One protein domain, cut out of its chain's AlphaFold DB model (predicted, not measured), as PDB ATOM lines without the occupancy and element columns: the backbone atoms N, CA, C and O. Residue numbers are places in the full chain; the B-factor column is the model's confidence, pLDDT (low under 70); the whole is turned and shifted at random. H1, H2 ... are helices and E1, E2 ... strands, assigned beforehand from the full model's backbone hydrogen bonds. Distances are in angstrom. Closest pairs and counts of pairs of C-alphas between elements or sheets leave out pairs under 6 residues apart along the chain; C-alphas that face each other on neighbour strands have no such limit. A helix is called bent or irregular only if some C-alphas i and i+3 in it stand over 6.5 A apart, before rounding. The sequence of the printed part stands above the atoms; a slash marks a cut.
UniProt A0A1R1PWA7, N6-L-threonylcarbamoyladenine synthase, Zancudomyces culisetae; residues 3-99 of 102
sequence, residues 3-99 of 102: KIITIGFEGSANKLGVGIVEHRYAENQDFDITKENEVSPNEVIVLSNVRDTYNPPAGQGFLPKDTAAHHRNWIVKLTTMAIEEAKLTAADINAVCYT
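What this domain is: This is residues 3 to 99 of the 102 residues of the protein "N6-L-threonylcarbamoyladenine synthase" of Zancudomyces culisetae (UniProt A0A1R1PWA7). Look for one long, twisted sheet of four strands with a single bent helix, H1, across one face and no named helix on the other face. The sheet's strands run along the longest axis, and at one end of the whole a long loop leaves E2, with residues 32 to 38 sticking out. The printed part has 97 residues with one named helix and four named strands, which follow each other along the chain as E1, E2, E3, H1, E4; the sheet is mixed, in the order E3, E2, E1, E4, and the class is mixed, helices and strands. The whole is loose, with a radius of gyration of the C-alphas of 16.8 A, and elongated, spanning 56 by 31 by 18 A.

Where its parts are: Find C-alpha 3 at (58.294, -33.759, -34.874); from there E1 runs through residues 3 to 10, 22.6 A long. E2, residues 15 to 25, covers 31.3 A, and E3, residues 43 to 53, covers 29.7 A. H1, residues 64 to 85, was assigned as one helix by its hydrogen bonds but is bent: C-alphas 73 and 76 are 7.5 A apart. Its arms are H1a, residues 64 to 73, and H1b, residues 76 to 85, each 14.3 A long; H1a begins at C-alpha 64, (33.996, -10.016, -19.686). E4, residues 95 to 98, is 10.0 A long and ends at C-alpha 98, (47.821, -18.447, -27.913).

How they stand to each other: Start with E1, E2 and E3, a meander, each strand the antiparallel neighbour of the one before; E1 and E2 form a hairpin, as do E2 and E3. Look at N 8 and O 19, 2.8 A, between E1 and E2, and at N 16 and O 52, 2.8 A, between E2 and E3. E4 is parallel to E1, with N 97 and O 7 at 2.8 A, and E3 and E4 are the edge strands. E3, H1 and E4 form a split strand-helix-strand unit, two strands running the same way with E2 and E1 between them, and its crossover is right-handed. H1b is on the sheet at a height of 7.8 A, over E3 and E2, slantwise to the strands at 40 degrees to E2 on the local plane. Its closest C-alphas to E3 are those of Ala 82 and Ser 48, 5.5 A. H1a is on the sheet too, its closest C-alphas to E2 being those of His 71 and Leu 16, 6.4 A. The two arms stand at a steep tilt of 55 degrees, and in both every O i to N i+4 pair is within hydrogen-bond range.

The domain as a whole: The two C-alphas farthest apart, those of Asn 28 and Gly 59, are 56.6 A apart. The printed part has no cut. The link from E2 to E3, 17 residues, is long, and residues 32 to 38 in it stand free. The mean pLDDT of the printed part is 94.0; look at residues 33, 36 and 37 for the values under 70.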
ATOM      1  N   LYS A   3      59.559 -34.070 -35.547       93.38
ATOM      2  CA  LYS A   3      58.294 -33.759 -34.874       93.38
ATOM      3  C   LYS A   3      58.404 -32.436 -34.132       93.38
ATOM      4  O   LYS A   3      59.443 -32.168 -33.534       93.38
ATOM      5  N   ILE A   4      57.341 -31.643 -34.176       95.31
ATOM      6  CA  ILE A   4      57.165 -30.450 -33.348       95.31
ATOM      7  C   ILE A   4      55.826 -30.590 -32.636       95.31
ATOM      8  O   ILE A   4      54.801 -30.792 -33.283       95.31
ATOM      9  N   ILE A   5      55.829 -30.489 -31.314       98.00
ATOM     10  CA  ILE A   5      54.629 -30.554 -30.485       98.00
ATOM     11  C   ILE A   5      54.318 -29.148 -29.979       98.00
ATOM     12  O   ILE A   5      55.147 -28.497 -29.341       98.00
ATOM     13  N   THR A   6      53.110 -28.673 -30.265       98.44
ATOM     14  CA  THR A   6      52.644 -27.340 -29.871       98.44
ATOM     15  C   THR A   6      51.479 -27.446 -28.904       98.44
ATOM     16  O   THR A   6      50.566 -28.235 -29.154       98.44
ATOM     17  N   ILE A   7      51.468 -26.611 -27.864       98.81
ATOM     18  CA  ILE A   7      50.294 -26.393 -27.010       98.81
ATOM     19  C   ILE A   7      49.636 -25.058 -27.369       98.81
ATOM     20  O   ILE A   7      50.315 -24.041 -27.490       98.81
ATOM     21  N   GLY A   8      48.322 -25.063 -27.568       98.69
ATOM     22  CA  GLY A   8      47.522 -23.912 -27.980       98.69
ATOM     23  C   GLY A   8      46.501 -23.506 -26.923       98.69
ATOM     24  O   GLY A   8      45.794 -24.363 -26.395       98.69
ATOM     25  N   PHE A   9      46.394 -22.203 -26.665       98.69
ATOM     26  CA  PHE A   9      45.471 -21.609 -25.699       98.69
ATOM     27  C   PHE A   9      44.454 -20.686 -26.381       98.69
ATOM     28  O   PHE A   9      44.822 -19.660 -26.956       98.69
ATOM     29  N   GLU A  10      43.169 -21.027 -26.276       98.50
ATOM     30  CA  GLU A  10      42.050 -20.258 -26.835       98.50
ATOM     31  C   GLU A  10      41.090 -19.832 -25.722       98.50
ATOM     32  O   GLU A  10      40.546 -20.677 -25.018       98.50
ATOM     33  N   GLY A  11      40.851 -18.530 -25.576       97.12
ATOM     34  CA  GLY A  11      40.006 -17.973 -24.515       97.12
ATOM     35  C   GLY A  11      39.360 -16.637 -24.879       97.12
ATOM     36  O   GLY A  11      39.121 -15.821 -23.995       97.12
ATOM     37  N   SER A  12      39.120 -16.369 -26.168       96.56
ATOM     38  CA  SER A  12      38.643 -15.058 -26.645       96.56
ATOM     39  C   SER A  12      37.196 -14.722 -26.250       96.56
ATOM     40  O   SER A  12      36.805 -13.556 -26.254       96.56
ATOM     41  N   ALA A  13      36.396 -15.730 -25.898       96.31
ATOM     42  CA  ALA A  13      34.981 -15.597 -25.550       96.31
ATOM     43  C   ALA A  13      34.635 -16.455 -24.319       96.31
ATOM     44  O   ALA A  13      35.476 -16.721 -23.468       96.31
ATOM     45  N   ASN A  14      33.392 -16.926 -24.204       97.50
ATOM     46  CA  ASN A  14      32.928 -17.670 -23.029       97.50
ATOM     47  C   ASN A  14      33.455 -19.111 -22.906       97.50
ATOM     48  O   ASN A  14      33.069 -19.813 -21.978       97.50
ATOM     49  N   LYS A  15      34.293 -19.573 -23.837       98.12
ATOM     50  CA  LYS A  15      34.952 -20.881 -23.762       98.12
ATOM     51  C   LYS A  15      36.432 -20.686 -23.482       98.12
ATOM     52  O   LYS A  15      37.012 -19.706 -23.942       98.12
ATOM     53  N   LEU A  16      37.012 -21.632 -22.763       98.56
ATOM     54  CA  LEU A  16      38.450 -21.825 -22.653       98.56
ATOM     55  C   LEU A  16      38.801 -23.167 -23.271       98.56
ATOM     56  O   LEU A  16      38.168 -24.172 -22.955       98.56
ATOM     57  N   GLY A  17      39.798 -23.191 -24.140       98.69
ATOM     58  CA  GLY A  17      40.311 -24.395 -24.767       98.69
ATOM     59  C   GLY A  17      41.819 -24.492 -24.614       98.69
ATOM     60  O   GLY A  17      42.527 -23.494 -24.765       98.69
ATOM     61  N   VAL A  18      42.293 -25.708 -24.351       98.88
ATOM     62  CA  VAL A  18      43.708 -26.072 -24.424       98.88
ATOM     63  C   VAL A  18      43.848 -27.269 -25.357       98.88
ATOM     64  O   VAL A  18      43.276 -28.335 -25.118       98.88
ATOM     65  N   GLY A  19      44.581 -27.078 -26.450       98.75
ATOM     66  CA  GLY A  19      44.818 -28.103 -27.464       98.75
ATOM     67  C   GLY A  19      46.295 -28.449 -27.585       98.75
ATOM     68  O   GLY A  19      47.138 -27.573 -27.421       98.75
ATOM     69  N   ILE A  20      46.611 -29.704 -27.898       98.88
ATOM     70  CA  ILE A  20      47.976 -30.134 -28.221       98.88
ATOM     71  C   ILE A  20      47.967 -30.788 -29.597       98.88
ATOM     72  O   ILE A  20      47.118 -31.633 -29.893       98.88
ATOM     73  N   VAL A  21      48.913 -30.379 -30.437       98.69
ATOM     74  CA  VAL A  21      49.036 -30.832 -31.825       98.69
ATOM     75  C   VAL A  21      50.472 -31.279 -32.094       98.69
ATOM     76  O   VAL A  21      51.415 -30.549 -31.789       98.69
ATOM     77  N   GLU A  22      50.628 -32.473 -32.668       98.25
ATOM     78  CA  GLU A  22      51.890 -32.994 -33.203       98.25
ATOM     79  C   GLU A  22      51.963 -32.698 -34.705       98.25
ATOM     80  O   GLU A  22      51.125 -33.151 -35.486       98.25
ATOM     81  N   HIS A  23      52.996 -31.963 -35.104       96.25
ATOM     82  CA  HIS A  23      53.319 -31.634 -36.488       96.25
ATOM     83  C   HIS A  23      54.497 -32.495 -36.935       96.25
ATOM     84  O   HIS A  23      55.571 -32.446 -36.323       96.25
ATOM     85  N   ARG A  24      54.319 -33.292 -37.989       95.31
ATOM     86  CA  ARG A  24      55.370 -34.154 -38.541       95.31
ATOM     87  C   ARG A  24      55.887 -33.604 -39.854       95.31
ATOM     88  O   ARG A  24      55.115 -33.295 -40.755       95.31
ATOM     89  N   TYR A  25      57.204 -33.569 -39.964       92.31
ATOM     90  CA  TYR A  25      57.939 -33.079 -41.118       92.31
ATOM     91  C   TYR A  25      58.860 -34.174 -41.658       92.31
ATOM     92  O   TYR A  25      59.366 -35.031 -40.910       92.31
ATOM     93  N   ALA A  26      59.111 -34.129 -42.961       88.75
ATOM     94  CA  ALA A  26      60.119 -34.955 -43.603       88.75
ATOM     95  C   ALA A  26      61.495 -34.674 -42.976       88.75
ATOM     96  O   ALA A  26      61.776 -33.568 -42.519       88.75
ATOM     97  N   GLU A  27      62.372 -35.678 -42.923       83.06
ATOM     98  CA  GLU A  27      63.680 -35.529 -42.258       83.06
ATOM     99  C   GLU A  27      64.567 -34.465 -42.906       83.06
ATOM    100  O   GLU A  27      65.298 -33.772 -42.210       83.06
ATOM    101  N   ASN A  28      64.430 -34.289 -44.220       81.81
ATOM    102  CA  ASN A  28      65.211 -33.341 -45.010       81.81
ATOM    103  C   ASN A  28      64.474 -32.015 -45.241       81.81
ATOM    104  O   ASN A  28      64.765 -31.313 -46.207       81.81
ATOM    105  N   GLN A  29      63.468 -31.704 -44.422       78.38
ATOM    106  CA  GLN A  29      62.705 -30.477 -44.600       78.38
ATOM    107  C   GLN A  29      63.537 -29.270 -44.154       78.38
ATOM    108  O   GLN A  29      64.001 -29.211 -43.014       78.38
ATOM    109  N   ASP A  30      63.740 -28.330 -45.076       76.69
ATOM    110  CA  ASP A  30      64.470 -27.091 -44.824       76.69
ATOM    111  C   ASP A  30      63.593 -26.138 -43.996       76.69
ATOM    112  O   ASP A  30      62.468 -25.824 -44.381       76.69
ATOM    113  N   PHE A  31      64.106 -25.717 -42.839       77.00
ATOM    114  CA  PHE A  31      63.468 -24.758 -41.927       77.00
ATOM    115  C   PHE A  31      64.186 -23.399 -41.946       77.00
ATOM    116  O   PHE A  31      64.103 -22.644 -40.978       77.00
ATOM    117  N   ASP A  32      64.941 -23.106 -43.005       75.25
ATOM    118  CA  ASP A  32      65.624 -21.829 -43.175       75.25
ATOM    119  C   ASP A  32      64.629 -20.657 -43.176       75.25
ATOM    120  O   ASP A  32      63.956 -20.378 -44.168       75.25
ATOM    121  N   ILE A  33      64.572 -19.953 -42.041       65.44
ATOM    122  CA  ILE A  33      63.664 -18.825 -41.798       65.44
ATOM    123  C   ILE A  33      63.942 -17.619 -42.704       65.44
ATOM    124  O   ILE A  33      63.169 -16.665 -42.703       65.44
ATOM    125  N   THR A  34      65.081 -17.616 -43.404       70.81
ATOM    126  CA  THR A  34      65.484 -16.526 -44.301       70.81
ATOM    127  C   THR A  34      64.911 -16.690 -45.704       70.81
ATOM    128  O   THR A  34      64.931 -15.745 -46.492       70.81
ATOM    129  N   LYS A  35      64.370 -17.871 -46.019       70.75
ATOM    130  CA  LYS A  35      63.661 -18.137 -47.267       70.75
ATOM    131  C   LYS A  35      62.168 -17.945 -47.021       70.75
ATOM    132  O   LYS A  35      61.618 -18.528 -46.094       70.75
ATOM    133  N   GLU A  36      61.493 -17.188 -47.883       64.19
ATOM    134  CA  GLU A  36      60.030 -16.987 -47.857       64.19
ATOM    135  C   GLU A  36      59.234 -18.248 -48.265       64.19
ATOM    136  O   GLU A  36      58.173 -18.166 -48.879       64.19
ATOM    137  N   ASN A  37      59.745 -19.439 -47.961       67.31
ATOM    138  CA  ASN A  37      59.041 -20.678 -48.240       67.31
ATOM    139  C   ASN A  37      58.184 -21.036 -47.027       67.31
ATOM    140  O   ASN A  37      58.699 -21.288 -45.940       67.31
ATOM    141  N   GLU A  38      56.870 -21.075 -47.223       71.06
ATOM    142  CA  GLU A  38      55.934 -21.589 -46.229       71.06
ATOM    143  C   GLU A  38      56.258 -23.066 -45.935       71.06
ATOM    144  O   GLU A  38      56.144 -23.936 -46.802       71.06
ATOM    145  N   VAL A  39      56.709 -23.356 -44.710       78.94
ATOM    146  CA  VAL A  39      57.051 -24.721 -44.286       78.94
ATOM    147  C   VAL A  39      55.837 -25.371 -43.635       78.94
ATOM    148  O   VAL A  39      55.589 -25.219 -42.438       78.94
ATOM    149  N   SER A  40      55.105 -26.148 -44.426       85.50
ATOM    150  CA  SER A  40      53.949 -26.908 -43.947       85.50
ATOM    151  C   SER A  40      54.334 -28.325 -43.501       85.50
ATOM    152  O   SER A  40      55.180 -28.965 -44.138       85.50
ATOM    153  N   PRO A  41      53.731 -28.844 -42.417       91.25
ATOM    154  CA  PRO A  41      53.926 -30.228 -41.996       91.25
ATOM    155  C   PRO A  41      53.336 -31.214 -43.013       91.25
ATOM    156  O   PRO A  41      52.340 -30.929 -43.674       91.25
ATOM    157  N   ASN A  42      53.932 -32.403 -43.109       93.06
ATOM    158  CA  ASN A  42      53.410 -33.514 -43.909       93.06
ATOM    159  C   ASN A  42      52.182 -34.169 -43.265       93.06
ATOM    160  O   ASN A  42      51.315 -34.677 -43.969       93.06
ATOM    161  N   GLU A  43      52.129 -34.190 -41.933       95.25
ATOM    162  CA  GLU A  43      51.023 -34.755 -41.163       95.25
ATOM    163  C   GLU A  43      50.809 -33.922 -39.897       95.25
ATOM    164  O   GLU A  43      51.768 -33.485 -39.253       95.25
ATOM    165  N   VAL A  44      49.542 -33.721 -39.539       96.62
ATOM    166  CA  VAL A  44      49.119 -33.002 -38.335       96.62
ATOM    167  C   VAL A  44      48.189 -33.904 -37.543       96.62
ATOM    168  O   VAL A  44      47.193 -34.392 -38.075       96.62
ATOM    169  N   ILE A  45      48.500 -34.113 -36.266       98.31
ATOM    170  CA  ILE A  45      47.730 -34.984 -35.378       98.31
ATOM    171  C   ILE A  45      47.301 -34.183 -34.157       98.31
ATOM    172  O   ILE A  45      48.135 -33.640 -33.435       98.31
ATOM    173  N   VAL A  46      45.994 -34.133 -33.901       98.50
ATOM    174  CA  VAL A  46      45.451 -33.566 -32.662       98.50
ATOM    175  C   VAL A  46      45.600 -34.610 -31.560       98.50
ATOM    176  O   VAL A  46      44.976 -35.667 -31.627       98.50
ATOM    177  N   LEU A  47      46.439 -34.321 -30.567       98.69
ATOM    178  CA  LEU A  47      46.694 -35.215 -29.434       98.69
ATOM    179  C   LEU A  47      45.708 -34.989 -28.283       98.69
ATOM    180  O   LEU A  47      45.366 -35.935 -27.583       98.69
ATOM    181  N   SER A  48      45.240 -33.754 -28.103       98.75
ATOM    182  CA  SER A  48      44.221 -33.402 -27.110       98.75
ATOM    183  C   SER A  48      43.486 -32.124 -27.510       98.75
ATOM    184  O   SER A  48      44.062 -31.250 -28.168       98.75
ATOM    185  N   ASN A  49      42.237 -31.967 -27.070       98.56
ATOM    186  CA  ASN A  49      41.438 -30.758 -27.315       98.56
ATOM    187  C   ASN A  49      40.434 -30.523 -26.175       98.56
ATOM    188  O   ASN A  49      39.217 -30.606 -26.364       98.56
ATOM    189  N   VAL A  50      40.956 -30.240 -24.982       98.50
ATOM    190  CA  VAL A  50      40.162 -30.094 -23.757       98.50
ATOM    191  C   VAL A  50      39.563 -28.694 -23.690       98.50
ATOM    192  O   VAL A  50      40.229 -27.703 -24.002       98.50
ATOM    193  N   ARG A  51      38.291 -28.590 -23.293       98.44
ATOM    194  CA  ARG A  51      37.552 -27.323 -23.255       98.44
ATOM    195  C   ARG A  51      36.681 -27.221 -22.012       98.44
ATOM    196  O   ARG A  51      36.116 -28.221 -21.581       98.44
ATOM    197  N   ASP A  52      36.517 -26.004 -21.514       98.62
ATOM    198  CA  ASP A  52      35.508 -25.658 -20.517       98.62
ATOM    199  C   ASP A  52      34.716 -24.423 -20.958       98.62
ATOM    200  O   ASP A  52      35.217 -23.571 -21.698       98.62
ATOM    201  N   THR A  53      33.440 -24.355 -20.578       98.38
ATOM    202  CA  THR A  53      32.527 -23.290 -21.017       98.38
ATOM    203  C   THR A  53      31.924 -22.573 -19.822       98.38
ATOM    204  O   THR A  53      31.224 -23.178 -19.009       98.38
ATOM    205  N   TYR A  54      32.100 -21.254 -19.771       98.12
ATOM    206  CA  TYR A  54      31.351 -20.402 -18.863       98.12
ATOM    207  C   TYR A  54      29.905 -20.275 -19.350       98.12
ATOM    208  O   TYR A  54      29.634 -19.704 -20.414       98.12
ATOM    209  N   ASN A  55      28.983 -20.809 -18.549       97.12
ATOM    210  CA  ASN A  55      27.547 -20.738 -18.778       97.12
ATOM    211  C   ASN A  55      26.932 -19.740 -17.783       97.12
ATOM    212  O   ASN A  55      26.829 -20.067 -16.597       97.12
ATOM    213  N   PRO A  56      26.558 -18.525 -18.226       94.62
ATOM    214  CA  PRO A  56      25.905 -17.555 -17.356       94.62
ATOM    215  C   PRO A  56      24.497 -18.036 -16.950       94.62
ATOM    216  O   PRO A  56      23.916 -18.894 -17.624       94.62
ATOM    217  N   PRO A  57      23.917 -17.484 -15.868       94.69
ATOM    218  CA  PRO A  57      22.534 -17.760 -15.489       94.69
ATOM    219  C   PRO A  57      21.540 -17.467 -16.621       94.69
ATOM    220  O   PRO A  57      21.776 -16.612 -17.479       94.69
ATOM    221  N   ALA A  58      20.389 -18.144 -16.598       95.50
ATOM    222  CA  ALA A  58      19.337 -17.942 -17.591       95.50
ATOM    223  C   ALA A  58      18.922 -16.460 -17.684       95.50
ATOM    224  O   ALA A  58      18.697 -15.800 -16.669       95.50
ATOM    225  N   GLY A  59      18.822 -15.944 -18.911       95.56
ATOM    226  CA  GLY A  59      18.480 -14.543 -19.179       95.56
ATOM    227  C   GLY A  59      19.657 -13.560 -19.132       95.56
ATOM    228  O   GLY A  59      19.435 -12.365 -19.313       95.56
ATOM    229  N   GLN A  60      20.895 -14.025 -18.923       92.62
ATOM    230  CA  GLN A  60      22.097 -13.185 -18.931       92.62
ATOM    231  C   GLN A  60      23.070 -13.576 -20.051       92.62
ATOM    232  O   GLN A  60      23.190 -14.743 -20.421       92.62
ATOM    233  N   GLY A  61      23.792 -12.586 -20.579       95.00
ATOM    234  CA  GLY A  61      24.967 -12.810 -21.424       95.00
ATOM    235  C   GLY A  61      26.224 -13.048 -20.584       95.00
ATOM    236  O   GLY A  61      26.268 -12.704 -19.403       95.00
ATOM    237  N   PHE A  62      27.272 -13.616 -21.185       93.31
ATOM    238  CA  PHE A  62      28.558 -13.742 -20.502       93.31
ATOM    239  C   PHE A  62      29.240 -12.371 -20.421       93.31
ATOM    240  O   PHE A  62      29.493 -11.722 -21.435       93.31
ATOM    241  N   LEU A  63      29.538 -11.914 -19.207       96.00
ATOM    242  CA  LEU A  63      30.236 -10.649 -18.999       96.00
ATOM    243  C   LEU A  63      31.757 -10.862 -19.072       96.00
ATOM    244  O   LEU A  63      32.243 -11.893 -18.590       96.00
ATOM    245  N   PRO A  64      32.537  -9.897 -19.607       95.62
ATOM    246  CA  PRO A  64      33.996 -10.016 -19.686       95.62
ATOM    247  C   PRO A  64      34.659 -10.302 -18.333       95.62
ATOM    248  O   PRO A  64      35.548 -11.144 -18.239       95.62
ATOM    249  N   LYS A  65      34.186  -9.651 -17.262       96.62
ATOM    250  CA  LYS A  65      34.707  -9.834 -15.899       96.62
ATOM    251  C   LYS A  65      34.550 -11.277 -15.407       96.62
ATOM    252  O   LYS A  65      35.512 -11.848 -14.895       96.62
ATOM    253  N   ASP A  66      33.358 -11.846 -15.568       97.31
ATOM    254  CA  ASP A  66      33.034 -13.179 -15.050       97.31
ATOM    255  C   ASP A  66      33.699 -14.267 -15.886       97.31
ATOM    256  O   ASP A  66      34.281 -15.205 -15.345       97.31
ATOM    257  N   THR A  67      33.708 -14.079 -17.206       97.50
ATOM    258  CA  THR A  67      34.413 -14.947 -18.153       97.50
ATOM    259  C   THR A  67      35.910 -14.995 -17.837       97.50
ATOM    260  O   THR A  67      36.475 -16.075 -17.700       97.50
ATOM    261  N   ALA A  68      36.542 -13.843 -17.592       97.31
ATOM    262  CA  ALA A  68      37.954 -13.794 -17.222       97.31
ATOM    263  C   ALA A  68      38.233 -14.438 -15.849       97.31
ATOM    264  O   ALA A  68      39.292 -15.037 -15.647       97.31
ATOM    265  N   ALA A  69      37.313 -14.315 -14.886       98.12
ATOM    266  CA  ALA A  69      37.433 -14.989 -13.593       98.12
ATOM    267  C   ALA A  69      37.341 -16.511 -13.744       98.12
ATOM    268  O   ALA A  69      38.173 -17.236 -13.201       98.12
ATOM    269  N   HIS A  70      36.380 -16.980 -14.538       98.44
ATOM    270  CA  HIS A  70      36.268 -18.376 -14.922       98.44
ATOM    271  C   HIS A  70      37.561 -18.868 -15.589       98.44
ATOM    272  O   HIS A  70      38.146 -19.844 -15.128       98.44
ATOM    273  N   HIS A  71      38.088 -18.152 -16.585       98.38
ATOM    274  CA  HIS A  71      39.314 -18.557 -17.272       98.38
ATOM    275  C   HIS A  71      40.513 -18.716 -16.334       98.38
ATOM    276  O   HIS A  71      41.203 -19.732 -16.396       98.38
ATOM    277  N   ARG A  72      40.736 -17.760 -15.420       98.38
ATOM    278  CA  ARG A  72      41.821 -17.847 -14.424       98.38
ATOM    279  C   ARG A  72      41.694 -19.067 -13.513       98.38
ATOM    280  O   ARG A  72      42.708 -19.659 -13.161       98.38
ATOM    281  N   ASN A  73      40.470 -19.453 -13.164       98.12
ATOM    282  CA  ASN A  73      40.218 -20.620 -12.318       98.12
ATOM    283  C   ASN A  73      40.423 -21.950 -13.063       98.12
ATOM    284  O   ASN A  73      40.688 -22.967 -12.424       98.12
ATOM    285  N   TRP A  74      40.305 -21.957 -14.396       98.44
ATOM    286  CA  TRP A  74      40.314 -23.180 -15.203       98.44
ATOM    287  C   TRP A  74      41.599 -23.420 -15.996       98.44
ATOM    288  O   TRP A  74      41.916 -24.574 -16.273       98.44
ATOM    289  N   ILE A  75      42.369 -22.381 -16.332       98.44
ATOM    290  CA  ILE A  75      43.507 -22.491 -17.259       98.44
ATOM    291  C   ILE A  75      44.552 -23.528 -16.838       98.44
ATOM    292  O   ILE A  75      44.943 -24.362 -17.652       98.44
ATOM    293  N   VAL A  76      44.961 -23.545 -15.566       98.31
ATOM    294  CA  VAL A  76      45.962 -24.508 -15.075       98.31
ATOM    295  C   VAL A  76      45.410 -25.931 -15.133       98.31
ATOM    296  O   VAL A  76      46.077 -26.829 -15.636       98.31
ATOM    297  N   LYS A  77      44.158 -26.124 -14.705       98.44
ATOM    298  CA  LYS A  77      43.489 -27.427 -14.726       98.44
ATOM    299  C   LYS A  77      43.359 -27.973 -16.150       98.44
ATOM    300  O   LYS A  77      43.715 -29.123 -16.386       98.44
ATOM    301  N   LEU A  78      42.891 -27.156 -17.094       98.50
ATOM    302  CA  LEU A  78      42.774 -27.561 -18.498       98.50
ATOM    303  C   LEU A  78      44.136 -27.854 -19.129       98.50
ATOM    304  O   LEU A  78      44.239 -28.776 -19.928       98.50
ATOM    305  N   THR A  79      45.179 -27.116 -18.740       98.69
ATOM    306  CA  THR A  79      46.552 -27.384 -19.192       98.69
ATOM    307  C   THR A  79      47.018 -28.766 -18.748       98.69
ATOM    308  O   THR A  79      47.494 -29.541 -19.573       98.69
ATOM    309  N   THR A  80      46.839 -29.101 -17.468       98.38
ATOM    310  CA  THR A  80      47.173 -30.428 -16.935       98.38
ATOM    311  C   THR A  80      46.377 -31.524 -17.639       98.38
ATOM    312  O   THR A  80      46.976 -32.476 -18.128       98.38
ATOM    313  N   MET A  81      45.060 -31.349 -17.785       98.69
ATOM    314  CA  MET A  81      44.202 -32.314 -18.482       98.69
ATOM    315  C   MET A  81      44.621 -32.524 -19.942       98.69
ATOM    316  O   MET A  81      44.624 -33.655 -20.413       98.69
ATOM    317  N   ALA A  82      44.995 -31.460 -20.661       98.75
ATOM    318  CA  ALA A  82      45.443 -31.568 -22.048       98.75
ATOM    319  C   ALA A  82      46.754 -32.361 -22.163       98.75
ATOM    320  O   ALA A  82      46.861 -33.244 -23.010       98.75
ATOM    321  N   ILE A  83      47.727 -32.097 -21.284       98.62
ATOM    322  CA  ILE A  83      49.000 -32.835 -21.247       98.62
ATOM    323  C   ILE A  83      48.769 -34.316 -20.906       98.62
ATOM    324  O   ILE A  83      49.351 -35.193 -21.547       98.62
ATOM    325  N   GLU A  84      47.887 -34.600 -19.943       98.56
ATOM    326  CA  GLU A  84      47.505 -35.962 -19.556       98.56
ATOM    327  C   GLU A  84      46.791 -36.713 -20.695       98.56
ATOM    328  O   GLU A  84      47.164 -37.844 -21.007       98.56
ATOM    329  N   GLU A  85      45.810 -36.086 -21.355       98.69
ATOM    330  CA  GLU A  85      45.071 -36.667 -22.488       98.69
ATOM    331  C   GLU A  85      45.999 -36.962 -23.675       98.69
ATOM    332  O   GLU A  85      45.911 -38.035 -24.279       98.69
ATOM    333  N   ALA A  86      46.952 -36.064 -23.945       98.50
ATOM    334  CA  ALA A  86      47.973 -36.240 -24.975       98.50
ATOM    335  C   ALA A  86      49.031 -37.302 -24.621       98.50
ATOM    336  O   ALA A  86      49.800 -37.699 -25.499       98.50
ATOM    337  N   LYS A  87      49.074 -37.780 -23.367       98.38
ATOM    338  CA  LYS A  87      50.085 -38.715 -22.835       98.38
ATOM    339  C   LYS A  87      51.518 -38.188 -22.979       98.38
ATOM    340  O   LYS A  87      52.425 -38.933 -23.350       98.38
ATOM    341  N   LEU A  88      51.704 -36.905 -22.690       98.00
ATOM    342  CA  LEU A  88      52.988 -36.211 -22.776       98.00
ATOM    343  C   LEU A  88      53.412 -35.655 -21.416       98.00
ATOM    344  O   LEU A  88      52.681 -35.713 -20.428       98.00
ATOM    345  N   THR A  89      54.604 -35.076 -21.378       98.00
ATOM    346  CA  THR A  89      55.089 -34.230 -20.290       98.00
ATOM    347  C   THR A  89      55.282 -32.797 -20.784       98.00
ATOM    348  O   THR A  89      55.343 -32.528 -21.982       98.00
ATOM    349  N   ALA A  90      55.434 -31.845 -19.860       95.56
ATOM    350  CA  ALA A  90      55.723 -30.456 -20.226       95.56
ATOM    351  C   ALA A  90      57.040 -30.299 -21.017       95.56
ATOM    352  O   ALA A  90      57.168 -29.358 -21.792       95.56
ATOM    353  N   ALA A  91      57.999 -31.218 -20.844       97.75
ATOM    354  CA  ALA A  91      59.281 -31.194 -21.549       97.75
ATOM    355  C   ALA A  91      59.161 -31.559 -23.040       97.75
ATOM    356  O   ALA A  91      60.046 -31.216 -23.821       97.75
ATOM    357  N   ASP A  92      58.072 -32.222 -23.442       97.81
ATOM    358  CA  ASP A  92      57.828 -32.601 -24.837       97.81
ATOM    359  C   ASP A  92      57.292 -31.429 -25.677       97.81
ATOM    360  O   ASP A  92      57.351 -31.460 -26.906       97.81
ATOM    361  N   ILE A  93      56.777 -30.375 -25.033       98.25
ATOM    362  CA  ILE A  93      56.202 -29.204 -25.702       98.25
ATOM    363  C   ILE A  93      57.314 -28.307 -26.253       98.25
ATOM    364  O   ILE A  93      58.146 -27.787 -25.511       98.25
ATOM    365  N   ASN A  94      57.297 -28.060 -27.561       97.44
ATOM    366  CA  ASN A  94      58.301 -27.234 -28.236       97.44
ATOM    367  C   ASN A  94      57.883 -25.769 -28.376       97.44
ATOM    368  O   ASN A  94      58.745 -24.895 -28.441       97.44
ATOM    369  N   ALA A  95      56.580 -25.493 -28.447       96.75
ATOM    370  CA  ALA A  95      56.073 -24.133 -28.574       96.75
ATOM    371  C   ALA A  95      54.743 -23.938 -27.846       96.75
ATOM    372  O   ALA A  95      53.899 -24.836 -27.795       96.75
ATOM    373  N   VAL A  96      54.564 -22.718 -27.338       98.12
ATOM    374  CA  VAL A  96      53.316 -22.229 -26.755       98.12
ATOM    375  C   VAL A  96      52.666 -21.262 -27.736       98.12
ATOM    376  O   VAL A  96      53.248 -20.241 -28.099       98.12
ATOM    377  N   CYS A  97      51.448 -21.580 -28.146       98.12
ATOM    378  CA  CYS A  97      50.625 -20.786 -29.041       98.12
ATOM    379  C   CYS A  97      49.424 -20.247 -28.263       98.12
ATOM    380  O   CYS A  97      48.866 -20.933 -27.409       98.12
ATOM    381  N   TYR A  98      48.994 -19.026 -28.556       98.19
ATOM    382  CA  TYR A  98      47.821 -18.447 -27.913       98.19
ATOM    383  C   TYR A  98      47.117 -17.470 -28.840       98.19
ATOM    384  O   TYR A  98      47.721 -16.884 -29.742       98.19
ATOM    385  N   THR A  99      45.835 -17.265 -28.580       97.69
ATOM    386  CA  THR A  99      45.049 -16.257 -29.281       97.69
ATOM    387  C   THR A  99      45.414 -14.878 -28.767       97.69
ATOM    388  O   THR A  99      45.064 -14.497 -27.652       97.69
TER     389      THR A  99